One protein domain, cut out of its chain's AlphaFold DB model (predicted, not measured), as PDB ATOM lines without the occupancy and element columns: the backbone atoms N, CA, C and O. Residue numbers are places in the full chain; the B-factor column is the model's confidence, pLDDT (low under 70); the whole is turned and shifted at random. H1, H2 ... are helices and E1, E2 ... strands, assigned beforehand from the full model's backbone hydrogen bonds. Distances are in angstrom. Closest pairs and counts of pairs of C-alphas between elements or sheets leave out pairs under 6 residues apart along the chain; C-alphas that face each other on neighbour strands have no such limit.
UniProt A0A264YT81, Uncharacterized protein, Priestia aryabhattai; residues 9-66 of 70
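AT A GLANCE: This is residues 9 to 66 of the 70 residues of an uncharacterized protein of Priestia aryabhattai (UniProt A0A264YT81). A long hairpin of two strands, E2 and E3, makes the longest axis, and the short strand E1 lies beside E2 in a sheet of three strands that is only just strongly twisted, its C-alphas lying up to 4.3 A off the best plane through them. The looping residues 9 to 21 and the small helix H1 lie on E1's side of the hairpin, and residues 61 to 62 pair with E1. The 58 printed residues hold three named strands and then one named helix, in the order E1 E2 E3 H1; the sheet's order is E1 - E2 - E3, antiparallel throughout. The class is mostly strand, with under half of the residues in named elements. The whole is compact, with a radius of gyration of the C-alphas of 11.7 A, yet elongated, spanning 35 by 19 by 14 A.

HOW THE PARTS SIT: After residues 9 to 21, E1, residues 22 to 24, is an edge strand and forms a hairpin with E2, residues 29 to 37, at 132 degrees; N 22 and O 33 are 2.8 A apart, within hydrogen-bond range. E2 and E3, residues 43 to 52, form a second hairpin at 163 degrees, with N 34 and O 46 at 2.9 A. Together they are a meander, each strand the antiparallel neighbour of the one before. Residues 22 to 23 also pair with residues 61 to 62, antiparallel. H1, residues 63 to 66, is on the sheet at a height of 8.9 A, over none of the strands, but only just: 2 of its C-alphas fall on E1 and 2 on E2. The closest C-alphas of E1 and H1, Leu 22 and Phe 63, are 5.5 A apart. H1 is too short for an O i to N i+4 pair; its one O i to N i+3 pair is within range.

IN THESE COORDINATES: E1 begins at C-alpha 22 (-11.965, -20.663, -6.849). E2 and E3 each measure 25.2 A, and H1 ends at C-alpha 66 (-12.244, -12.627, -10.623).

THE WHOLE: The C-alphas farthest apart, Asp 40 and Asp 53, are 35.7 A apart. The printed part has no cut, no link is long, and no printed residue is under 70 in pLDDT.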
ATOM      1  N   ILE A   9     -11.541 -33.879  -8.856       93.50
ATOM      2  CA  ILE A   9     -11.875 -32.551  -8.337       93.50
ATOM      3  C   ILE A   9     -13.215 -32.686  -7.615       93.50
ATOM      4  O   ILE A   9     -14.140 -33.317  -8.125       93.50
ATOM      5  N   ARG A  10     -13.313 -32.126  -6.413       94.19
ATOM      6  CA  ARG A  10     -14.523 -32.213  -5.590       94.19
ATOM      7  C   ARG A  10     -15.330 -30.933  -5.658       94.19
ATOM      8  O   ARG A  10     -14.775 -29.855  -5.855       94.19
ATOM      9  N   THR A  11     -16.620 -31.030  -5.362       95.88
ATOM     10  CA  THR A  11     -17.430 -29.847  -5.066       95.88
ATOM     11  C   THR A  11     -16.964 -29.213  -3.751       95.88
ATOM     12  O   THR A  11     -16.891 -29.890  -2.716       95.88
ATOM     13  N   SER A  12     -16.686 -27.910  -3.784       95.56
ATOM     14  CA  SER A  12     -16.254 -27.102  -2.635       95.56
ATOM     15  C   SER A  12     -16.920 -25.730  -2.677       95.56
ATOM     16  O   SER A  12     -17.124 -25.176  -3.751       95.56
ATOM     17  N   PHE A  13     -17.317 -25.199  -1.516       94.62
ATOM     18  CA  PHE A  13     -18.016 -23.904  -1.394       94.62
ATOM     19  C   PHE A  13     -19.273 -23.754  -2.284       94.62
ATOM     20  O   PHE A  13     -19.673 -22.648  -2.618       94.62
ATOM     21  N   GLY A  14     -19.912 -24.862  -2.686       95.62
ATOM     22  CA  GLY A  14     -21.063 -24.851  -3.606       95.62
ATOM     23  C   GLY A  14     -20.706 -24.825  -5.103       95.62
ATOM     24  O   GLY A  14     -21.607 -24.798  -5.949       95.62
ATOM     25  N   PHE A  15     -19.416 -24.887  -5.446       96.94
ATOM     26  CA  PHE A  15     -18.895 -24.916  -6.812       96.94
ATOM     27  C   PHE A  15     -18.417 -26.322  -7.182       96.94
ATOM     28  O   PHE A  15     -17.603 -26.916  -6.474       96.94
ATOM     29  N   ASP A  16     -18.951 -26.863  -8.276       96.94
ATOM     30  CA  ASP A  16     -18.550 -28.161  -8.833       96.94
ATOM     31  C   ASP A  16     -17.210 -28.081  -9.582       96.94
ATOM     32  O   ASP A  16     -16.593 -27.020  -9.686       96.94
ATOM     33  N   GLU A  17     -16.754 -29.220 -10.103       95.44
ATOM     34  CA  GLU A  17     -15.463 -29.350 -10.785       95.44
ATOM     35  C   GLU A  17     -15.294 -28.461 -12.026       95.44
ATOM     36  O   GLU A  17     -14.164 -28.130 -12.377       95.44
ATOM     37  N   HIS A  18     -16.381 -28.040 -12.681       96.62
ATOM     38  CA  HIS A  18     -16.323 -27.187 -13.872       96.62
ATOM     39  C   HIS A  18     -16.243 -25.699 -13.536       96.62
ATOM     40  O   HIS A  18     -15.976 -24.885 -14.416       96.62
ATOM     41  N   ARG A  19     -16.477 -25.338 -12.271       97.25
ATOM     42  CA  ARG A  19     -16.467 -23.955 -11.783       97.25
ATOM     43  C   ARG A  19     -15.238 -23.651 -10.923       97.25
ATOM     44  O   ARG A  19     -15.267 -22.725 -10.122       97.25
ATOM     45  N   GLN A  20     -14.165 -24.425 -11.077       97.12
ATOM     46  CA  GLN A  20     -12.879 -24.219 -10.400       97.12
ATOM     47  C   GLN A  20     -11.782 -23.877 -11.419       97.12
ATOM     48  O   GLN A  20     -11.864 -24.344 -12.557       97.12
ATOM     49  N   PRO A  21     -10.743 -23.098 -11.047       97.75
ATOM     50  CA  PRO A  21     -10.341 -22.695  -9.688       97.75
ATOM     51  C   PRO A  21     -11.256 -21.665  -9.012       97.75
ATOM     52  O   PRO A  21     -11.906 -20.872  -9.692       97.75
ATOM     53  N   LEU A  22     -11.266 -21.654  -7.677       97.62
ATOM     54  CA  LEU A  22     -11.965 -20.663  -6.849       97.62
ATOM     55  C   LEU A  22     -10.991 -19.620  -6.319       97.62
ATOM     56  O   LEU A  22      -9.892 -19.976  -5.908       97.62
ATOM     57  N   VAL A  23     -11.405 -18.358  -6.280       96.44
ATOM     58  CA  VAL A  23     -10.658 -17.273  -5.652       96.44
ATOM     59  C   VAL A  23     -11.159 -17.051  -4.237       96.44
ATOM     60  O   VAL A  23     -12.340 -16.771  -4.025       96.44
ATOM     61  N   LEU A  24     -10.246 -17.180  -3.278       92.38
ATOM     62  CA  LEU A  24     -10.513 -17.016  -1.854       92.38
ATOM     63  C   LEU A  24     -10.087 -15.612  -1.392       92.38
ATOM     64  O   LEU A  24      -8.975 -15.184  -1.735       92.38
ATOM     65  N   PRO A  25     -10.908 -14.920  -0.581       83.50
ATOM     66  CA  PRO A  25     -10.566 -13.640   0.039       83.50
ATOM     67  C   PRO A  25      -9.648 -13.860   1.250       83.50
ATOM     68  O   PRO A  25     -10.015 -13.641   2.404       83.50
ATOM     69  N   ASN A  26      -8.441 -14.363   1.000       83.38
ATOM     70  CA  ASN A  26      -7.440 -14.498   2.049       83.38
ATOM     71  C   ASN A  26      -6.812 -13.119   2.296       83.38
ATOM     72  O   ASN A  26      -6.205 -12.530   1.406       83.38
ATOM     73  N   ASN A  27      -6.960 -12.573   3.503       79.00
ATOM     74  CA  ASN A  27      -6.435 -11.236   3.779       79.00
ATOM     75  C   ASN A  27      -4.912 -11.157   3.587       79.00
ATOM     76  O   ASN A  27      -4.171 -12.094   3.891       79.00
ATOM     77  N   LEU A  28      -4.497  -9.998   3.070       82.94
ATOM     78  CA  LEU A  28      -3.210  -9.645   2.458       82.94
ATOM     79  C   LEU A  28      -2.934 -10.226   1.056       82.94
ATOM     80  O   LEU A  28      -2.047  -9.699   0.380       82.94
ATOM     81  N   GLN A  29      -3.635 -11.270   0.582       87.69
ATOM     82  CA  GLN A  29      -3.366 -11.894  -0.727       87.69
ATOM     83  C   GLN A  29      -4.575 -12.631  -1.328       87.69
ATOM     84  O   GLN A  29      -5.060 -13.616  -0.770       87.69
ATOM     85  N   ALA A  30      -4.955 -12.312  -2.564       90.69
ATOM     86  CA  ALA A  30      -5.909 -13.148  -3.291       90.69
ATOM     87  C   ALA A  30      -5.235 -14.447  -3.766       90.69
ATOM     88  O   ALA A  30      -4.143 -14.421  -4.344       90.69
ATOM     89  N   HIS A  31      -5.908 -15.579  -3.568       94.75
ATOM     90  CA  HIS A  31      -5.429 -16.899  -3.982       94.75
ATOM     91  C   HIS A  31      -6.451 -17.603  -4.862       94.75
ATOM     92  O   HIS A  31      -7.640 -17.516  -4.580       94.75
ATOM     93  N   ALA A  32      -5.984 -18.351  -5.863       96.44
ATOM     94  CA  ALA A  32      -6.804 -19.297  -6.611       96.44
ATOM     95  C   ALA A  32      -6.518 -20.732  -6.143       96.44
ATOM     96  O   ALA A  32      -5.352 -21.116  -6.025       96.44
ATOM     97  N   ALA A  33      -7.565 -21.521  -5.900       97.44
ATOM     98  CA  ALA A  33      -7.479 -22.881  -5.373       97.44
ATOM     99  C   ALA A  33      -8.343 -23.883  -6.159       97.44
ATOM    100  O   ALA A  33      -9.439 -23.554  -6.616       97.44
ATOM    101  N   ILE A  34      -7.859 -25.122  -6.288       97.62
ATOM    102  CA  ILE A  34      -8.628 -26.288  -6.751       97.62
ATOM    103  C   ILE A  34      -8.657 -27.327  -5.628       97.62
ATOM    104  O   ILE A  34      -7.625 -27.617  -5.015       97.62
ATOM    105  N   TYR A  35      -9.827 -27.915  -5.392       96.88
ATOM    106  CA  TYR A  35     -10.053 -28.897  -4.334       96.88
ATOM    107  C   TYR A  35     -10.232 -30.303  -4.888       96.88
ATOM    108  O   TYR A  35     -10.946 -30.518  -5.864       96.88
ATOM    109  N   PHE A  36      -9.661 -31.283  -4.195       95.62
ATOM    110  CA  PHE A  36      -9.707 -32.684  -4.584       95.62
ATOM    111  C   PHE A  36     -10.114 -33.596  -3.427       95.62
ATOM    112  O   PHE A  36      -9.800 -33.318  -2.268       95.62
ATOM    113  N   ASP A  37     -10.739 -34.728  -3.756       92.81
ATOM    114  CA  ASP A  37     -10.973 -35.807  -2.794       92.81
ATOM    115  C   ASP A  37      -9.735 -36.701  -2.673       92.81
ATOM    116  O   ASP A  37      -9.309 -37.365  -3.628       92.81
ATOM    117  N   ALA A  38      -9.161 -36.754  -1.473       89.00
ATOM    118  CA  ALA A  38      -8.114 -37.709  -1.162       89.00
ATOM    119  C   ALA A  38      -8.699 -39.127  -1.015       89.00
ATOM    120  O   ALA A  38      -9.836 -39.303  -0.569       89.00
ATOM    121  N   PRO A  39      -7.928 -40.186  -1.330       86.12
ATOM    122  CA  PRO A  39      -8.401 -41.563  -1.192       86.12
ATOM    123  C   PRO A  39      -8.808 -41.997   0.224       86.12
ATOM    124  O   PRO A  39      -9.409 -43.064   0.354       86.12
ATOM    125  N   ASP A  40      -8.416 -41.244   1.250       88.12
ATOM    126  CA  ASP A  40      -8.723 -41.456   2.667       88.12
ATOM    127  C   ASP A  40      -9.938 -40.636   3.151       88.12
ATOM    128  O   ASP A  40     -10.308 -40.732   4.317       88.12
ATOM    129  N   GLY A  41     -10.578 -39.868   2.261       84.19
ATOM    130  CA  GLY A  41     -11.724 -39.015   2.574       84.19
ATOM    131  C   GLY A  41     -11.361 -37.604   3.044       84.19
ATOM    132  O   GLY A  41     -12.266 -36.808   3.292       84.19
ATOM    133  N   ASN A  42     -10.070 -37.266   3.143       90.19
ATOM    134  CA  ASN A  42      -9.630 -35.899   3.415       90.19
ATOM    135  C   ASN A  42      -9.713 -35.013   2.160       90.19
ATOM    136  O   ASN A  42      -9.825 -35.491   1.030       90.19
ATOM    137  N   SER A  43      -9.624 -33.695   2.354       91.56
ATOM    138  CA  SER A  43      -9.506 -32.737   1.251       91.56
ATOM    139  C   SER A  43      -8.036 -32.473   0.932       91.56
ATOM    140  O   SER A  43      -7.250 -32.194   1.836       91.56
ATOM    141  N   ILE A  44      -7.680 -32.502  -0.351       94.94
ATOM    142  CA  ILE A  44      -6.416 -31.952  -0.857       94.94
ATOM    143  C   ILE A  44      -6.726 -30.620  -1.537       94.94
ATOM    144  O   ILE A  44      -7.687 -30.517  -2.296       94.94
ATOM    145  N   GLU A  45      -5.906 -29.609  -1.274       95.75
ATOM    146  CA  GLU A  45      -6.002 -28.281  -1.874       95.75
ATOM    147  C   GLU A  45      -4.727 -27.989  -2.674       95.75
ATOM    148  O   GLU A  45      -3.615 -28.165  -2.174       95.75
ATOM    149  N   LEU A  46      -4.893 -27.552  -3.925       96.50
ATOM    150  CA  LEU A  46      -3.822 -26.967  -4.728       96.50
ATOM    151  C   LEU A  46      -4.106 -25.476  -4.877       96.50
ATOM    152  O   LEU A  46      -5.065 -25.105  -5.550       96.50
ATOM    153  N   ILE A  47      -3.273 -24.642  -4.260       96.00
ATOM    154  CA  ILE A  47      -3.490 -23.200  -4.132       96.00
ATOM    155  C   ILE A  47      -2.264 -22.411  -4.598       96.00
ATOM    156  O   ILE A  47      -1.126 -22.832  -4.389       96.00
ATOM    157  N   THR A  48      -2.494 -21.263  -5.236       95.12
ATOM    158  CA  THR A  48      -1.443 -20.311  -5.627       95.12
ATOM    159  C   THR A  48      -1.911 -18.872  -5.404       95.12
ATOM    160  O   THR A  48      -3.084 -18.578  -5.659       95.12
ATOM    161  N   PRO A  49      -1.033 -17.954  -4.957       93.44
ATOM    162  CA  PRO A  49      -1.359 -16.535  -4.957       93.44
ATOM    163  C   PRO A  49      -1.558 -16.051  -6.398       93.44
ATOM    164  O   PRO A  49      -0.833 -16.462  -7.307       93.44
ATOM    165  N   ILE A  50      -2.542 -15.178  -6.596       93.69
ATOM    166  CA  ILE A  50      -2.823 -14.508  -7.879       93.69
ATOM    167  C   ILE A  50      -2.660 -12.989  -7.781       93.69
ATOM    168  O   ILE A  50      -2.465 -12.325  -8.797       93.69
ATOM    169  N   ARG A  51      -2.696 -12.439  -6.560       91.81
ATOM    170  CA  ARG A  51      -2.383 -11.040  -6.272       91.81
ATOM    171  C   ARG A  51      -1.818 -10.912  -4.861       91.81
ATOM    172  O   ARG A  51      -2.356 -11.505  -3.928       91.81
ATOM    173  N   LEU A  52      -0.739 -10.148  -4.729       91.31
ATOM    174  CA  LEU A  52      -0.029  -9.920  -3.471       91.31
ATOM    175  C   LEU A  52      -0.309  -8.517  -2.932       91.31
ATOM    176  O   LEU A  52      -0.732  -7.642  -3.688       91.31
ATOM    177  N   ASP A  53      -0.043  -8.335  -1.638       87.94
ATOM    178  CA  ASP A  53      -0.086  -7.055  -0.926       87.94
ATOM    179  C   ASP A  53      -1.404  -6.295  -1.132       87.94
ATOM    180  O   ASP A  53      -1.431  -5.085  -1.361       87.94
ATOM    181  N   THR A  54      -2.515  -7.035  -1.083       81.00
ATOM    182  CA  THR A  54      -3.851  -6.490  -1.316       81.00
ATOM    183  C   THR A  54      -4.811  -6.964  -0.235       81.00
ATOM    184  O   THR A  54      -4.905  -8.154   0.064       81.00
ATOM    185  N   GLU A  55      -5.544  -6.023   0.348       84.25
ATOM    186  CA  GLU A  55      -6.725  -6.307   1.156       84.25
ATOM    187  C   GLU A  55      -7.938  -6.034   0.275       84.25
ATOM    188  O   GLU A  55      -8.216  -4.893  -0.091       84.25
ATOM    189  N   GLU A  56      -8.619  -7.098  -0.135       82.06
ATOM    190  CA  GLU A  56      -9.839  -7.005  -0.926       82.06
ATOM    191  C   GLU A  56     -10.927  -7.825  -0.247       82.06
ATOM    192  O   GLU A  56     -10.751  -9.014   0.008       82.06
ATOM    193  N   ASP A  57     -12.057  -7.178   0.014       87.06
ATOM    194  CA  ASP A  57     -13.250  -7.834   0.531       87.06
ATOM    195  C   ASP A  57     -14.111  -8.318  -0.645       87.06
ATOM    196  O   ASP A  57     -14.520  -7.527  -1.505       87.06
ATOM    197  N   PHE A  58     -14.320  -9.631  -0.742       89.81
ATOM    198  CA  PHE A  58     -15.179 -10.253  -1.744       89.81
ATOM    199  C   PHE A  58     -15.598 -11.665  -1.328       89.81
ATOM    200  O   PHE A  58     -14.874 -12.366  -0.633       89.81
ATOM    201  N   GLU A  59     -16.750 -12.116  -1.817       92.62
ATOM    202  CA  GLU A  59     -17.201 -13.500  -1.644       92.62
ATOM    203  C   GLU A  59     -16.408 -14.471  -2.523       92.62
ATOM    204  O   GLU A  59     -15.973 -14.109  -3.619       92.62
ATOM    205  N   VAL A  60     -16.283 -15.727  -2.081       94.88
ATOM    206  CA  VAL A  60     -15.657 -16.789  -2.885       94.88
ATOM    207  C   VAL A  60     -16.308 -16.846  -4.268       94.88
ATOM    208  O   VAL A  60     -17.526 -16.965  -4.394       94.88
ATOM    209  N   MET A  61     -15.484 -16.774  -5.310       96.56
ATOM    210  CA  MET A  61     -15.927 -16.739  -6.706       96.56
ATOM    211  C   MET A  61     -15.043 -17.612  -7.585       96.56
ATOM    212  O   MET A  61     -13.973 -18.040  -7.169       96.56
ATOM    213  N   THR A  62     -15.460 -17.873  -8.815       97.75
ATOM    214  CA  THR A  62     -14.606 -18.541  -9.801       97.75
ATOM    215  C   THR A  62     -13.443 -17.638 -10.226       97.75
ATOM    216  O   THR A  62     -13.531 -16.408 -10.202       97.75
ATOM    217  N   PHE A  63     -12.342 -18.237 -10.678       96.88
ATOM    218  CA  PHE A  63     -11.220 -17.479 -11.238       96.88
ATOM    219  C   PHE A  63     -11.621 -16.657 -12.474       96.88
ATOM    220  O   PHE A  63     -11.136 -15.542 -12.659       96.88
ATOM    221  N   GLU A  64     -12.560 -17.152 -13.284       97.12
ATOM    222  CA  GLU A  64     -13.098 -16.404 -14.425       97.12
ATOM    223  C   GLU A  64     -13.865 -15.143 -14.004       97.12
ATOM    224  O   GLU A  64     -13.748 -14.104 -14.652       97.12
ATOM    225  N   GLU A  65     -14.654 -15.213 -12.929       97.06
ATOM    226  CA  GLU A  65     -15.346 -14.044 -12.372       97.06
ATOM    227  C   GLU A  65     -14.355 -13.030 -11.803       97.06
ATOM    228  O   GLU A  65     -14.508 -11.832 -12.037       97.06
ATOM    229  N   TRP A  66     -13.304 -13.497 -11.127       95.06
ATOM    230  CA  TRP A  66     -12.244 -12.627 -10.623       95.06
ATOM    231  C   TRP A  66     -11.505 -11.888 -11.746       95.06
ATOM    232  O   TRP A  66     -11.287 -10.681 -11.634       95.06
TER     233      TRP A  66